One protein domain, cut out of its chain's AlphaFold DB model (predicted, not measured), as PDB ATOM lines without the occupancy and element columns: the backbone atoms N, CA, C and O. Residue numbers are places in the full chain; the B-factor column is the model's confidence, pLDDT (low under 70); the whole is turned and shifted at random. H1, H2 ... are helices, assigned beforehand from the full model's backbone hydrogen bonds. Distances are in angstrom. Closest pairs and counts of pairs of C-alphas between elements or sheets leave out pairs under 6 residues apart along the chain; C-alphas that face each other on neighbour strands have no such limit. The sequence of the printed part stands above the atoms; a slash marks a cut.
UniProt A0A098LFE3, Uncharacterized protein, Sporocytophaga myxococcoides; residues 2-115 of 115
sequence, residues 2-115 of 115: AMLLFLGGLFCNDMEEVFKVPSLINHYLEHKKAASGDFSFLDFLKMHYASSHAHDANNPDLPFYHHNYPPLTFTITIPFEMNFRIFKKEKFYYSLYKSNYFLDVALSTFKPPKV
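This is residues 2 to 115 of the 115 residues of an uncharacterized protein of Sporocytophaga myxococcoides (UniProt A0A098LFE3). There is little regular structure: H1, H2 and H3 are strung end to end, the chain folds back to H4, and residues 75 to 115 stick out as a long tail. The 114 printed residues hold H1 to H4 in chain order and no named strand; the class is all helix, with under half, 39, in named elements. The whole is extended, radius of gyration of the C-alphas 24.2 A, spanning 72 by 55 by 28 A.

Start at H3, residues 21 to 34; residues 28 to 31 alone only just touch H4, residues 41 to 49, with 3 C-alpha pairs within 8 A. The closest C-alphas, Tyr 28 and Phe 44, are 6.5 A apart. The lines stand at 71 degrees, only just about perpendicular. H2, residues 15 to 19, meets H3 only through their tight link, and likewise H1, residues 2 to 12, meets H2. Every helix O i to N i+4 pair is within hydrogen-bond range.

Find C-alpha 21 at (38.226, 0.752, 2.532); H3 runs 20.2 A. H1, 15.1 A, begins at (25.868, -17.496, 20.072). H2 spans 6.6 A, H4 11.9 A.

The printed part has no cut. Residues 94 to 115 are under pLDDT 70.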
ATOM      1  N   ALA A   2      25.341 -17.620  21.445       67.06
ATOM      2  CA  ALA A   2      25.868 -17.496  20.072       67.06
ATOM      3  C   ALA A   2      25.600 -16.126  19.420       67.06
ATOM      4  O   ALA A   2      26.499 -15.533  18.844       67.06
ATOM      5  N   MET A   3      24.391 -15.584  19.595       72.75
ATOM      6  CA  MET A   3      24.036 -14.248  19.112       72.75
ATOM      7  C   MET A   3      24.869 -13.140  19.784       72.75
ATOM      8  O   MET A   3      25.306 -12.225  19.109       72.75
ATOM      9  N   LEU A   4      25.167 -13.249  21.085       69.06
ATOM     10  CA  LEU A   4      26.003 -12.276  21.804       69.06
ATOM     11  C   LEU A   4      27.477 -12.360  21.400       69.06
ATOM     12  O   LEU A   4      28.126 -11.331  21.300       69.06
ATOM     13  N   LEU A   5      27.993 -13.562  21.127       71.56
ATOM     14  CA  LEU A   5      29.347 -13.743  20.594       71.56
ATOM     15  C   LEU A   5      29.456 -13.228  19.153       71.56
ATOM     16  O   LEU A   5      30.446 -12.602  18.798       71.56
ATOM     17  N   PHE A   6      28.423 -13.448  18.338       68.44
ATOM     18  CA  PHE A   6      28.367 -12.962  16.963       68.44
ATOM     19  C   PHE A   6      28.258 -11.433  16.902       68.44
ATOM     20  O   PHE A   6      29.081 -10.788  16.264       68.44
ATOM     21  N   LEU A   7      27.294 -10.838  17.613       67.88
ATOM     22  CA  LEU A   7      27.147  -9.382  17.694       67.88
ATOM     23  C   LEU A   7      28.338  -8.734  18.409       67.88
ATOM     24  O   LEU A   7      28.851  -7.736  17.927       67.88
ATOM     25  N   GLY A   8      28.824  -9.315  19.506       67.44
ATOM     26  CA  GLY A   8      30.008  -8.827  20.214       67.44
ATOM     27  C   GLY A   8      31.271  -8.866  19.353       67.44
ATOM     28  O   GLY A   8      32.050  -7.923  19.380       67.44
ATOM     29  N   GLY A   9      31.435  -9.903  18.524       64.81
ATOM     30  CA  GLY A   9      32.487  -9.952  17.512       64.81
ATOM     31  C   GLY A   9      32.314  -8.865  16.453       64.81
ATOM     32  O   GLY A   9      33.258  -8.148  16.153       64.81
ATOM     33  N   LEU A  10      31.109  -8.685  15.915       63.44
ATOM     34  CA  LEU A  10      30.827  -7.655  14.911       63.44
ATOM     35  C   LEU A  10      31.059  -6.226  15.432       63.44
ATOM     36  O   LEU A  10      31.628  -5.417  14.713       63.44
ATOM     37  N   PHE A  11      30.670  -5.923  16.671       60.75
ATOM     38  CA  PHE A  11      30.846  -4.595  17.274       60.75
ATOM     39  C   PHE A  11      32.280  -4.307  17.743       60.75
ATOM     40  O   PHE A  11      32.639  -3.143  17.876       60.75
ATOM     41  N   CYS A  12      33.091  -5.339  17.999       58.47
ATOM     42  CA  CYS A  12      34.491  -5.182  18.401       58.47
ATOM     43  C   CYS A  12      35.465  -5.116  17.221       58.47
ATOM     44  O   CYS A  12      36.579  -4.624  17.368       58.47
ATOM     45  N   ASN A  13      35.078  -5.656  16.069       61.91
ATOM     46  CA  ASN A  13      35.847  -5.496  14.848       61.91
ATOM     47  C   ASN A  13      35.494  -4.133  14.274       61.91
ATOM     48  O   ASN A  13      34.522  -4.067  13.533       61.91
ATOM     49  N   ASP A  14      36.214  -3.083  14.665       66.88
ATOM     50  CA  ASP A  14      36.452  -1.828  13.939       66.88
ATOM     51  C   ASP A  14      35.662  -1.636  12.625       66.88
ATOM     52  O   ASP A  14      36.220  -1.528  11.531       66.88
ATOM     53  N   MET A  15      34.328  -1.603  12.696       71.38
ATOM     54  CA  MET A  15      33.506  -1.525  11.487       71.38
ATOM     55  C   MET A  15      33.712  -0.177  10.805       71.38
ATOM     56  O   MET A  15      33.638  -0.079   9.585       71.38
ATOM     57  N   GLU A  16      34.034   0.839  11.603       75.56
ATOM     58  CA  GLU A  16      34.497   2.147  11.158       75.56
ATOM     59  C   GLU A  16      35.710   2.047  10.224       75.56
ATOM     60  O   GLU A  16      35.727   2.691   9.178       75.56
ATOM     61  N   GLU A  17      36.664   1.159  10.506       78.19
ATOM     62  CA  GLU A  17      37.820   0.924   9.636       78.19
ATOM     63  C   GLU A  17      37.407   0.234   8.325       78.19
ATOM     64  O   GLU A  17      37.932   0.548   7.258       78.19
ATOM     65  N   VAL A  18      36.388  -0.633   8.343       80.94
ATOM     66  CA  VAL A  18      35.829  -1.213   7.104       80.94
ATOM     67  C   VAL A  18      35.224  -0.124   6.209       80.94
ATOM     68  O   VAL A  18      35.373  -0.177   4.984       80.94
ATOM     69  N   PHE A  19      34.611   0.911   6.790       83.00
ATOM     70  CA  PHE A  19      34.100   2.056   6.029       83.00
ATOM     71  C   PHE A  19      35.205   2.933   5.415       83.00
ATOM     72  O   PHE A  19      34.910   3.700   4.497       83.00
ATOM     73  N   LYS A  20      36.472   2.786   5.831       84.62
ATOM     74  CA  LYS A  20      37.634   3.477   5.235       84.62
ATOM     75  C   LYS A  20      38.223   2.744   4.022       84.62
ATOM     76  O   LYS A  20      39.045   3.308   3.297       84.62
ATOM     77  N   VAL A  21      37.772   1.522   3.713       86.44
ATOM     78  CA  VAL A  21      38.226   0.752   2.532       86.44
ATOM     79  C   VAL A  21      38.039   1.504   1.198       86.44
ATOM     80  O   VAL A  21      38.952   1.470   0.373       86.44
ATOM     81  N   PRO A  22      36.933   2.231   0.943       88.50
ATOM     82  CA  PRO A  22      36.817   3.052  -0.263       88.50
ATOM     83  C   PRO A  22      37.884   4.157  -0.345       88.50
ATOM     84  O   PRO A  22      38.414   4.414  -1.427       88.50
ATOM     85  N   SER A  23      38.239   4.772   0.789       85.69
ATOM     86  CA  SER A  23      39.297   5.791   0.879       85.69
ATOM     87  C   SER A  23      40.667   5.206   0.516       85.69
ATOM     88  O   SER A  23      41.380   5.760  -0.320       85.69
ATOM     89  N   LEU A  24      40.979   4.011   1.038       88.94
ATOM     90  CA  LEU A  24      42.187   3.244   0.702       88.94
ATOM     91  C   LEU A  24      42.326   3.012  -0.809       88.94
ATOM     92  O   LEU A  24      43.401   3.205  -1.379       88.94
ATOM     93  N   ILE A  25      41.238   2.589  -1.461       90.62
ATOM     94  CA  ILE A  25      41.233   2.308  -2.902       90.62
ATOM     95  C   ILE A  25      41.466   3.596  -3.695       90.62
ATOM     96  O   ILE A  25      42.285   3.600  -4.615       90.62
ATOM     97  N   ASN A  26      40.785   4.689  -3.338       90.12
ATOM     98  CA  ASN A  26      40.965   5.976  -4.008       90.12
ATOM     99  C   ASN A  26      42.410   6.470  -3.894       90.12
ATOM    100  O   ASN A  26      43.006   6.837  -4.907       90.12
ATOM    101  N   HIS A  27      43.002   6.382  -2.705       88.62
ATOM    102  CA  HIS A  27      44.378   6.811  -2.479       88.62
ATOM    103  C   HIS A  27      45.401   5.947  -3.239       88.62
ATOM    104  O   HIS A  27      46.344   6.457  -3.847       88.62
ATOM    105  N   TYR A  28      45.173   4.632  -3.321       90.56
ATOM    106  CA  TYR A  28      45.966   3.766  -4.198       90.56
ATOM    107  C   TYR A  28      45.870   4.192  -5.670       90.56
ATOM    108  O   TYR A  28      46.884   4.220  -6.370       90.56
ATOM    109  N   LEU A  29      44.672   4.530  -6.158       91.25
ATOM    110  CA  LEU A  29      44.486   4.970  -7.543       91.25
ATOM    111  C   LEU A  29      45.199   6.296  -7.826       91.25
ATOM    112  O   LEU A  29      45.702   6.473  -8.936       91.25
ATOM    113  N   GLU A  30      45.275   7.207  -6.858       89.69
ATOM    114  CA  GLU A  30      46.075   8.436  -6.961       89.69
ATOM    115  C   GLU A  30      47.564   8.120  -7.100       89.69
ATOM    116  O   GLU A  30      48.195   8.569  -8.059       89.69
ATOM    117  N   HIS A  31      48.107   7.269  -6.225       88.31
ATOM    118  CA  HIS A  31      49.500   6.833  -6.324       88.31
ATOM    119  C   HIS A  31      49.792   6.105  -7.636       88.31
ATOM    120  O   HIS A  31      50.822   6.348  -8.260       88.31
ATOM    121  N   LYS A  32      48.872   5.256  -8.099       90.12
ATOM    122  CA  LYS A  32      49.007   4.553  -9.376       90.12
ATOM    123  C   LYS A  32      48.993   5.506 -10.573       90.12
ATOM    124  O   LYS A  32      49.673   5.239 -11.556       90.12
ATOM    125  N   LYS A  33      48.229   6.601 -10.508       90.06
ATOM    126  CA  LYS A  33      48.219   7.645 -11.547       90.06
ATOM    127  C   LYS A  33      49.485   8.501 -11.519       90.06
ATOM    128  O   LYS A  33      49.950   8.914 -12.574       90.06
ATOM    129  N   ALA A  34      50.012   8.788 -10.329       87.25
ATOM    130  CA  ALA A  34      51.228   9.578 -10.154       87.25
ATOM    131  C   ALA A  34      52.504   8.778 -10.473       87.25
ATOM    132  O   ALA A  34      53.508   9.350 -10.894       87.25
ATOM    133  N   ALA A  35      52.475   7.457 -10.291       86.06
ATOM    134  CA  ALA A  35      53.599   6.587 -10.590       86.06
ATOM    135  C   ALA A  35      53.795   6.440 -12.106       86.06
ATOM    136  O   ALA A  35      52.891   6.059 -12.844       86.06
ATOM    137  N   SER A  36      55.014   6.689 -12.579       74.25
ATOM    138  CA  SER A  36      55.380   6.568 -13.998       74.25
ATOM    139  C   SER A  36      55.718   5.128 -14.428       74.25
ATOM    140  O   SER A  36      56.434   4.937 -15.407       74.25
ATOM    141  N   GLY A  37      55.251   4.109 -13.696       79.06
ATOM    142  CA  GLY A  37      55.621   2.707 -13.918       79.06
ATOM    143  C   GLY A  37      54.693   1.705 -13.230       79.06
ATOM    144  O   GLY A  37      53.620   2.068 -12.746       79.06
ATOM    145  N   ASP A  38      55.115   0.438 -13.185       82.12
ATOM    146  CA  ASP A  38      54.360  -0.660 -12.570       82.12
ATOM    147  C   ASP A  38      54.309  -0.510 -11.046       82.12
ATOM    148  O   ASP A  38      55.117  -1.064 -10.305       82.12
ATOM    149  N   PHE A  39      53.339   0.268 -10.577       89.25
ATOM    150  CA  PHE A  39      53.038   0.422  -9.163       89.25
ATOM    151  C   PHE A  39      51.896  -0.513  -8.773       89.25
ATOM    152  O   PHE A  39      50.746  -0.336  -9.199       89.25
ATOM    153  N   SER A  40      52.215  -1.539  -7.982       90.62
ATOM    154  CA  SER A  40      51.227  -2.516  -7.541       90.62
ATOM    155  C   SER A  40      50.552  -2.095  -6.237       90.62
ATOM    156  O   SER A  40      51.083  -1.330  -5.433       90.62
ATOM    157  N   PHE A  41      49.369  -2.656  -5.987       89.88
ATOM    158  CA  PHE A  41      48.665  -2.448  -4.724       89.88
ATOM    159  C   PHE A  41      49.471  -2.954  -3.518       89.88
ATOM    160  O   PHE A  41      49.419  -2.363  -2.446       89.88
ATOM    161  N   LEU A  42      50.269  -4.013  -3.688       90.19
ATOM    162  CA  LEU A  42      51.140  -4.508  -2.622       90.19
ATOM    163  C   LEU A  42      52.270  -3.528  -2.303       90.19
ATOM    164  O   LEU A  42      52.662  -3.428  -1.143       90.19
ATOM    165  N   ASP A  43      52.780  -2.801  -3.294       88.19
ATOM    166  CA  ASP A  43      53.821  -1.791  -3.074       88.19
ATOM    167  C   ASP A  43      53.256  -0.591  -2.311       88.19
ATOM    168  O   ASP A  43      53.870  -0.122  -1.352       88.19
ATOM    169  N   PHE A  44      52.032  -0.182  -2.645       88.31
ATOM    170  CA  PHE A  44      51.269   0.802  -1.878       88.31
ATOM    171  C   PHE A  44      51.060   0.386  -0.415       88.31
ATOM    172  O   PHE A  44      51.304   1.188   0.490       88.31
ATOM    173  N   LEU A  45      50.649  -0.866  -0.177       88.19
ATOM    174  CA  LEU A  45      50.457  -1.384   1.178       88.19
ATOM    175  C   LEU A  45      51.777  -1.466   1.951       88.19
ATOM    176  O   LEU A  45      51.815  -1.097   3.117       88.19
ATOM    177  N   LYS A  46      52.873  -1.911   1.328       86.25
ATOM    178  CA  LYS A  46      54.187  -1.952   1.993       86.25
ATOM    179  C   LYS A  46      54.654  -0.557   2.400       86.25
ATOM    180  O   LYS A  46      55.158  -0.386   3.504       86.25
ATOM    181  N   MET A  47      54.465   0.431   1.532       83.12
ATOM    182  CA  MET A  47      54.858   1.810   1.807       83.12
ATOM    183  C   MET A  47      54.143   2.371   3.045       83.12
ATOM    184  O   MET A  47      54.801   2.958   3.901       83.12
ATOM    185  N   HIS A  48      52.838   2.114   3.175       82.38
ATOM    186  CA  HIS A  48      52.028   2.642   4.275       82.38
ATOM    187  C   HIS A  48      52.038   1.763   5.537       82.38
ATOM    188  O   HIS A  48      52.108   2.295   6.631       82.38
ATOM    189  N   TYR A  49      52.019   0.434   5.430       82.56
ATOM    190  CA  TYR A  49      51.853  -0.456   6.593       82.56
ATOM    191  C   TYR A  49      53.133  -1.178   7.038       82.56
ATOM    192  O   TYR A  49      53.147  -1.749   8.125       82.56
ATOM    193  N   ALA A  50      54.200  -1.206   6.228       79.62
ATOM    194  CA  ALA A  50      55.449  -1.889   6.601       79.62
ATOM    195  C   ALA A  50      56.519  -0.947   7.173       79.62
ATOM    196  O   ALA A  50      57.489  -1.417   7.770       79.62
ATOM    197  N   SER A  51      56.375   0.369   6.994       63.62
ATOM    198  CA  SER A  51      57.319   1.345   7.530       63.62
ATOM    199  C   SER A  51      56.860   1.829   8.915       63.62
ATOM    200  O   SER A  51      55.744   2.290   9.094       63.62
ATOM    201  N   SER A  52      57.744   1.741   9.917       58.62
ATOM    202  CA  SER A  52      57.564   2.388  11.232       58.62
ATOM    203  C   SER A  52      57.898   3.888  11.174       58.62
ATOM    204  O   SER A  52      58.072   4.531  12.211       58.62
ATOM    205  N   HIS A  53      58.116   4.420   9.966       51.16
ATOM    206  CA  HIS A  53      58.418   5.824   9.760       51.16
ATOM    207  C   HIS A  53      57.167   6.623  10.057       51.16
ATOM    208  O   HIS A  53      56.080   6.230   9.654       51.16
ATOM    209  N   ALA A  54      57.400   7.651  10.871       47.97
ATOM    210  CA  ALA A  54      56.461   8.550  11.505       47.97
ATOM    211  C   ALA A  54      55.051   8.488  10.918       47.97
ATOM    212  O   ALA A  54      54.858   8.675   9.720       47.97
ATOM    213  N   HIS A  55      54.085   8.285  11.815       52.81
ATOM    214  CA  HIS A  55      52.707   8.729  11.664       52.81
ATOM    215  C   HIS A  55      52.701  10.217  11.280       52.81
ATOM    216  O   HIS A  55      52.485  11.094  12.118       52.81
ATOM    217  N   ASP A  56      53.025  10.510  10.027       49.78
ATOM    218  CA  ASP A  56      52.988  11.846   9.486       49.78
ATOM    219  C   ASP A  56      51.520  12.236   9.513       49.78
ATOM    220  O   ASP A  56      50.666  11.574   8.920       49.78
ATOM    221  N   ALA A  57      51.229  13.316  10.230       51.28
ATOM    222  CA  ALA A  57      49.892  13.859  10.456       51.28
ATOM    223  C   ALA A  57      49.135  14.249   9.162       51.28
ATOM    224  O   ALA A  57      48.030  14.776   9.236       51.28
ATOM    225  N   ASN A  58      49.729  14.000   7.990       55.25
ATOM    226  CA  ASN A  58      49.199  14.285   6.663       55.25
ATOM    227  C   ASN A  58      48.825  13.024   5.863       55.25
ATOM    228  O   ASN A  58      48.391  13.162   4.719       55.25
ATOM    229  N   ASN A  59      48.995  11.816   6.413       62.75
ATOM    230  CA  ASN A  59      48.514  10.610   5.741       62.75
ATOM    231  C   ASN A  59      46.985  10.515   5.888       62.75
ATOM    232  O   ASN A  59      46.464  10.753   6.981       62.75
ATOM    233  N   PRO A  60      46.250  10.203   4.804       62.38
ATOM    234  CA  PRO A  60      44.802  10.066   4.863       62.38
ATOM    235  C   PRO A  60      44.396   8.985   5.868       62.38
ATOM    236  O   PRO A  60      45.172   8.082   6.172       62.38
ATOM    237  N   ASP A  61      43.165   9.088   6.369       70.88
ATOM    238  CA  ASP A  61      42.572   8.177   7.351       70.88
ATOM    239  C   ASP A  61      42.414   6.770   6.738       70.88
ATOM    240  O   ASP A  61      41.396   6.419   6.130       70.88
ATOM    241  N   LEU A  62      43.508   6.010   6.781       80.56
ATOM    242  CA  LEU A  62      43.664   4.697   6.173       80.56
ATOM    243  C   LEU A  62      43.187   3.611   7.149       80.56
ATOM    244  O   LEU A  62      43.475   3.691   8.345       80.56
ATOM    245  N   PRO A  63      42.498   2.573   6.644       81.19
ATOM    246  CA  PRO A  63      41.967   1.506   7.475       81.19
ATOM    247  C   PRO A  63      43.070   0.795   8.262       81.19
ATOM    248  O   PRO A  63      44.062   0.353   7.692       81.19
ATOM    249  N   PHE A  64      42.875   0.625   9.565       75.69
ATOM    250  CA  PHE A  64      43.775  -0.069  10.490       75.69
ATOM    251  C   PHE A  64      45.168   0.567  10.631       75.69
ATOM    252  O   PHE A  64      46.074  -0.051  11.189       75.69
ATOM    253  N   TYR A  65      45.353   1.806  10.165       72.25
ATOM    254  CA  TYR A  65      46.636   2.512  10.253       72.25
ATOM    255  C   TYR A  65      46.964   2.967  11.689       72.25
ATOM    256  O   TYR A  65      48.124   2.975  12.095       72.25
ATOM    257  N   HIS A  66      45.942   3.279  12.495       67.44
ATOM    258  CA  HIS A  66      46.054   3.667  13.910       67.44
ATOM    259  C   HIS A  66      45.333   2.683  14.847       67.44
ATOM    260  O   HIS A  66      44.664   3.089  15.798       67.44
ATOM    261  N   HIS A  67      45.420   1.380  14.574       63.59
ATOM    262  CA  HIS A  67      44.661   0.383  15.331       63.59
ATOM    263  C   HIS A  67      45.210   0.201  16.762       63.59
ATOM    264  O   HIS A  67      46.151  -0.555  16.990       63.59
ATOM    265  N   ASN A  68      44.609   0.905  17.725       56.47
ATOM    266  CA  ASN A  68      44.930   0.868  19.159       56.47
ATOM    267  C   ASN A  68      43.700   0.484  20.006       56.47
ATOM    268  O   ASN A  68      43.484   1.030  21.091       56.47
ATOM    269  N   TYR A  69      42.866  -0.442  19.531       57.28
ATOM    270  CA  TYR A  69      41.717  -0.898  20.310       57.28
ATOM    271  C   TYR A  69      42.096  -2.085  21.206       57.28
ATOM    272  O   TYR A  69      42.761  -3.020  20.753       57.28
ATOM    273  N   PRO A  70      41.699  -2.078  22.492       58.25
ATOM    274  CA  PRO A  70      41.923  -3.221  23.360       58.25
ATOM    275  C   PRO A  70      41.108  -4.415  22.837       58.25
ATOM    276  O   PRO A  70      39.901  -4.275  22.625       58.25
ATOM    277  N   PRO A  71      41.720  -5.597  22.645       60.09
ATOM    278  CA  PRO A  71      40.986  -6.764  22.177       60.09
ATOM    279  C   PRO A  71      39.928  -7.152  23.216       60.09
ATOM    280  O   PRO A  71      40.262  -7.436  24.369       60.09
ATOM    281  N   LEU A  72      38.646  -7.197  22.829       60.81
ATOM    282  CA  LEU A  72      37.615  -7.771  23.694       60.81
ATOM    283  C   LEU A  72      37.798  -9.289  23.746       60.81
ATOM    284  O   LEU A  72      37.505 -10.020  22.799       60.81
ATOM    285  N   THR A  73      38.292  -9.776  24.880       62.78
ATOM    286  CA  THR A  73      38.464 -11.205  25.132       62.78
ATOM    287  C   THR A  73      37.175 -11.804  25.690       62.78
ATOM    288  O   THR A  73      36.766 -11.475  26.804       62.78
ATOM    289  N   PHE A  74      36.551 -12.725  24.953       66.56
ATOM    290  CA  PHE A  74      35.447 -13.536  25.467       66.56
ATOM    291  C   PHE A  74      35.991 -14.840  26.058       66.56
ATOM    292  O   PHE A  74      36.467 -15.709  25.328       66.56
ATOM    293  N   THR A  75      35.906 -15.005  27.377       66.75
ATOM    294  CA  THR A  75      36.242 -16.276  28.032       66.75
ATOM    295  C   THR A  75      35.000 -17.156  28.108       66.75
ATOM    296  O   THR A  75      34.015 -16.811  28.758       66.75
ATOM    297  N   ILE A  76      35.042 -18.309  27.440       72.19
ATOM    298  CA  ILE A  76      33.986 -19.321  27.502       72.19
ATOM    299  C   ILE A  76      34.338 -20.299  28.629       72.19
ATOM    300  O   ILE A  76      35.239 -21.116  28.483       72.19
ATOM    301  N   THR A  77      33.632 -20.220  29.758       74.50
ATOM    302  CA  THR A  77      33.902 -21.046  30.956       74.50
ATOM    303  C   THR A  77      33.210 -22.415  30.940       74.50
ATOM    304  O   THR A  77      33.285 -23.152  31.921       74.50
ATOM    305  N   ILE A  78      32.499 -22.765  29.863       77.00
ATOM    306  CA  ILE A  78      31.814 -24.059  29.755       77.00
ATOM    307  C   ILE A  78      32.766 -25.139  29.220       77.00
ATOM    308  O   ILE A  78      33.499 -24.877  28.262       77.00
ATOM    309  N   PRO A  79      32.753 -26.357  29.791       73.62
ATOM    310  CA  PRO A  79      33.505 -27.470  29.232       73.62
ATOM    311  C   PRO A  79      32.929 -27.806  27.852       73.62
ATOM    312  O   PRO A  79      31.741 -28.100  27.724       73.62
ATOM    313  N   PHE A  80      33.759 -27.729  26.812       72.69
ATOM    314  CA  PHE A  80      33.384 -28.107  25.454       72.69
ATOM    315  C   PHE A  80      34.366 -29.147  24.920       72.69
ATOM    316  O   PHE A  80      35.580 -29.004  25.048       72.69
ATOM    317  N   GLU A  81      33.835 -30.208  24.322       79.06
ATOM    318  CA  GLU A  81      34.645 -31.246  23.693       79.06
ATOM    319  C   GLU A  81      34.820 -30.930  22.204       79.06
ATOM    320  O   GLU A  81      33.880 -31.032  21.408       79.06
ATOM    321  N   MET A  82      36.038 -30.552  21.800       64.81
ATOM    322  CA  MET A  82      36.380 -30.408  20.384       64.81
ATOM    323  C   MET A  82      36.666 -31.770  19.767       64.81
ATOM    324  O   MET A  82      37.782 -32.282  19.809       64.81
ATOM    325  N   ASN A  83      35.652 -32.340  19.130       76.12
ATOM    326  CA  ASN A  83      35.821 -33.526  18.307       76.12
ATOM    327  C   ASN A  83      36.308 -33.121  16.910       76.12
ATOM    328  O   ASN A  83      35.515 -32.968  15.977       76.12
ATOM    329  N   PHE A  84      37.620 -32.938  16.758       71.44
ATOM    330  CA  PHE A  84      38.227 -32.737  15.444       71.44
ATOM    331  C   PHE A  84      38.099 -34.019  14.622       71.44
ATOM    332  O   PHE A  84      38.777 -35.017  14.866       71.44
ATOM    333  N   ARG A  85      37.212 -34.001  13.628       76.31
ATOM    334  CA  ARG A  85      37.122 -35.085  12.652       76.31
ATOM    335  C   ARG A  85      38.162 -34.840  11.573       76.31
ATOM    336  O   ARG A  85      38.105 -33.843  10.860       76.31
ATOM    337  N   ILE A  86      39.102 -35.767  11.439       77.81
ATOM    338  CA  ILE A  86      40.014 -35.784  10.300       77.81
ATOM    339  C   ILE A  86      39.177 -36.142   9.073       77.81
ATOM    340  O   ILE A  86      38.728 -37.280   8.917       77.81
ATOM    341  N   PHE A  87      38.930 -35.159   8.211       76.12
ATOM    342  CA  PHE A  87      38.308 -35.411   6.921       76.12
ATOM    343  C   PHE A  87      39.275 -36.240   6.076       76.12
ATOM    344  O   PHE A  87      40.451 -35.901   5.930       76.12
ATOM    345  N   LYS A  88      38.791 -37.359   5.527       81.25
ATOM    346  CA  LYS A  88      39.570 -38.114   4.543       81.25
ATOM    347  C   LYS A  88      39.841 -37.186   3.364       81.25
ATOM    348  O   LYS A  88      38.913 -36.561   2.863       81.25
ATOM    349  N   LYS A  89      41.103 -37.107   2.938       76.56
ATOM    350  CA  LYS A  89      41.520 -36.328   1.768       76.56
ATOM    351  C   LYS A  89      40.626 -36.692   0.582       76.56
ATOM    352  O   LYS A  89      40.647 -37.836   0.123       76.56
ATOM    353  N   GLU A  90      39.833 -35.735   0.120       78.31
ATOM    354  CA  GLU A  90      38.991 -35.920  -1.052       78.31
ATOM    355  C   GLU A  90      39.890 -36.057  -2.287       78.31
ATOM    356  O   GLU A  90      40.863 -35.317  -2.464       78.31
ATOM    357  N   LYS A  91      39.621 -37.068  -3.119       78.06
ATOM    358  CA  LYS A  91      40.310 -37.218  -4.401       78.06
ATOM    359  C   LYS A  91      39.664 -36.244  -5.375       78.06
ATOM    360  O   LYS A  91      38.563 -36.491  -5.852       78.06
ATOM    361  N   PHE A  92      40.353 -35.151  -5.668       68.69
ATOM    362  CA  PHE A  92      39.947 -34.239  -6.727       68.69
ATOM    363  C   PHE A  92      40.156 -34.921  -8.082       68.69
ATOM    364  O   PHE A  92      41.280 -35.276  -8.437       68.69
ATOM    365  N   TYR A  93      39.073 -35.108  -8.832       74.56
ATOM    366  CA  TYR A  93      39.123 -35.506 -10.233       74.56
ATOM    367  C   TYR A  93      38.899 -34.260 -11.082       74.56
ATOM    368  O   TYR A  93      37.812 -33.687 -11.096       74.56
ATOM    369  N   TYR A  94      39.941 -33.823 -11.779       65.94
ATOM    370  CA  TYR A  94      39.827 -32.770 -12.780       65.94
ATOM    371  C   TYR A  94      39.206 -33.387 -14.031       65.94
ATOM    372  O   TYR A  94      39.732 -34.355 -14.583       65.94
ATOM    373  N   SER A  95      38.082 -32.840 -14.481       61.53
ATOM    374  CA  SER A  95      37.542 -33.196 -15.789       61.53
ATOM    375  C   SER A  95      38.458 -32.626 -16.874       61.53
ATOM    376  O   SER A  95      38.729 -31.429 -16.885       61.53
ATOM    377  N   LEU A  96      38.920 -33.465 -17.808       61.81
ATOM    378  CA  LEU A  96      39.603 -33.004 -19.030       61.81
ATOM    379  C   LEU A  96      38.632 -32.327 -20.016       61.81
ATOM    380  O   LEU A  96      39.049 -31.791 -21.041       61.81
ATOM    381  N   TYR A  97      37.330 -32.365 -19.726       69.19
ATOM    382  CA  TYR A  97      36.310 -31.743 -20.548       69.19
ATOM    383  C   TYR A  97      36.363 -30.217 -20.394       69.19
ATOM    384  O   TYR A  97      35.958 -29.666 -19.369       69.19
ATOM    385  N   LYS A  98      36.823 -29.516 -21.436       60.25
ATOM    386  CA  LYS A  98      36.582 -28.076 -21.572       60.25
ATOM    387  C   LYS A  98      35.107 -27.860 -21.894       60.25
ATOM    388  O   LYS A  98      34.670 -28.040 -23.027       60.25
ATOM    389  N   SER A  99      34.344 -27.469 -20.883       60.47
ATOM    390  CA  SER A  99      33.007 -26.935 -21.089       60.47
ATOM    391  C   SER A  99      33.116 -25.562 -21.758       60.47
ATOM    392  O   SER A  99      33.584 -24.606 -21.149       60.47
ATOM    393  N   ASN A 100      32.662 -25.464 -23.008       57.84
ATOM    394  CA  ASN A 100      32.423 -24.189 -23.693       57.84
ATOM    395  C   ASN A 100      30.991 -23.685 -23.435       57.84
ATOM    396  O   ASN A 100      30.379 -23.071 -24.309       57.84
ATOM    397  N   TYR A 101      30.404 -24.005 -22.278       57.84
ATOM    398  CA  TYR A 101      29.062 -23.540 -21.949       57.84
ATOM    399  C   TYR A 101      29.167 -22.118 -21.399       57.84
ATOM    400  O   TYR A 101      29.743 -21.888 -20.337       57.84
ATOM    401  N   PHE A 102      28.625 -21.160 -22.148       54.72
ATOM    402  CA  PHE A 102      28.370 -19.818 -21.648       54.72
ATOM    403  C   PHE A 102      27.349 -19.950 -20.513       54.72
ATOM    404  O   PHE A 102      26.236 -20.432 -20.722       54.72
ATOM    405  N   LEU A 103      27.766 -19.613 -19.296       54.09
ATOM    406  CA  LEU A 103      26.943 -19.694 -18.096       54.09
ATOM    407  C   LEU A 103      26.001 -18.486 -18.091       54.09
ATOM    408  O   LEU A 103      26.181 -17.536 -17.334       54.09
ATOM    409  N   ASP A 104      25.028 -18.506 -18.999       53.94
ATOM    410  CA  ASP A 104      23.977 -17.499 -19.070       53.94
ATOM    411  C   ASP A 104      22.916 -17.843 -18.024       53.94
ATOM    412  O   ASP A 104      21.877 -18.443 -18.286       53.94
ATOM    413  N   VAL A 105      23.288 -17.494 -16.792       52.38
ATOM    414  CA  VAL A 105      22.417 -17.320 -15.637       52.38
ATOM    415  C   VAL A 105      21.907 -18.616 -14.989       52.38
ATOM    416  O   VAL A 105      21.468 -19.583 -15.599       52.38
ATOM    417  N   ALA A 106      22.036 -18.614 -13.666       54.62
ATOM    418  CA  ALA A 106      21.600 -19.625 -12.724       54.62
ATOM    419  C   ALA A 106      20.198 -20.206 -13.017       54.62
ATOM    420  O   ALA A 106      19.334 -19.518 -13.547       54.62
ATOM    421  N   LEU A 107      19.945 -21.426 -12.515       55.25
ATOM    422  CA  LEU A 107      18.634 -22.106 -12.439       55.25
ATOM    423  C   LEU A 107      18.254 -22.990 -13.640       55.25
ATOM    424  O   LEU A 107      17.204 -22.845 -14.261       55.25
ATOM    425  N   SER A 108      19.025 -24.053 -13.863       55.56
ATOM    426  CA  SER A 108      18.416 -25.320 -14.293       55.56
ATOM    427  C   SER A 108      18.252 -26.239 -13.083       55.56
ATOM    428  O   SER A 108      18.687 -27.389 -13.106       55.56
ATOM    429  N   THR A 109      17.687 -25.725 -11.987       63.50
ATOM    430  CA  THR A 109      17.292 -26.545 -10.840       63.50
ATOM    431  C   THR A 109      16.454 -27.703 -11.384       63.50
ATOM    432  O   THR A 109      15.417 -27.473 -11.996       63.50
ATOM    433  N   PHE A 110      16.921 -28.940 -11.223       61.09
ATOM    434  CA  PHE A 110      16.109 -30.139 -11.448       61.09
ATOM    435  C   PHE A 110      15.444 -30.276 -12.832       61.09
ATOM    436  O   PHE A 110      14.229 -30.427 -12.906       61.09
ATOM    437  N   LYS A 111      16.202 -30.306 -13.939       60.06
ATOM    438  CA  LYS A 111      15.616 -30.708 -15.237       60.06
ATOM    439  C   LYS A 111      15.908 -32.167 -15.611       60.06
ATOM    440  O   LYS A 111      16.890 -32.426 -16.303       60.06
ATOM    441  N   PRO A 112      15.023 -33.109 -15.251       52.56
ATOM    442  CA  PRO A 112      14.723 -34.290 -16.048       52.56
ATOM    443  C   PRO A 112      13.321 -34.164 -16.693       52.56
ATOM    444  O   PRO A 112      12.548 -33.276 -16.338       52.56
ATOM    445  N   PRO A 113      12.928 -35.120 -17.543       53.12
ATOM    446  CA  PRO A 113      13.384 -35.344 -18.907       53.12
ATOM    447  C   PRO A 113      12.424 -34.708 -19.931       53.12
ATOM    448  O   PRO A 113      11.277 -34.388 -19.625       53.12
ATOM    449  N   LYS A 114      12.886 -34.549 -21.173       68.19
ATOM    450  CA  LYS A 114      12.009 -34.141 -22.279       68.19
ATOM    451  C   LYS A 114      11.393 -35.391 -22.911       68.19
ATOM    452  O   LYS A 114      12.149 -36.287 -23.285       68.19
ATOM    453  N   VAL A 115      10.060 -35.430 -22.970       61.81
ATOM    454  CA  VAL A 115       9.277 -36.382 -23.781       61.81
ATOM    455  C   VAL A 115       9.234 -35.894 -25.220       61.81
ATOM    456  O   VAL A 115       9.104 -34.660 -25.394       61.81
TER     457      VAL A 115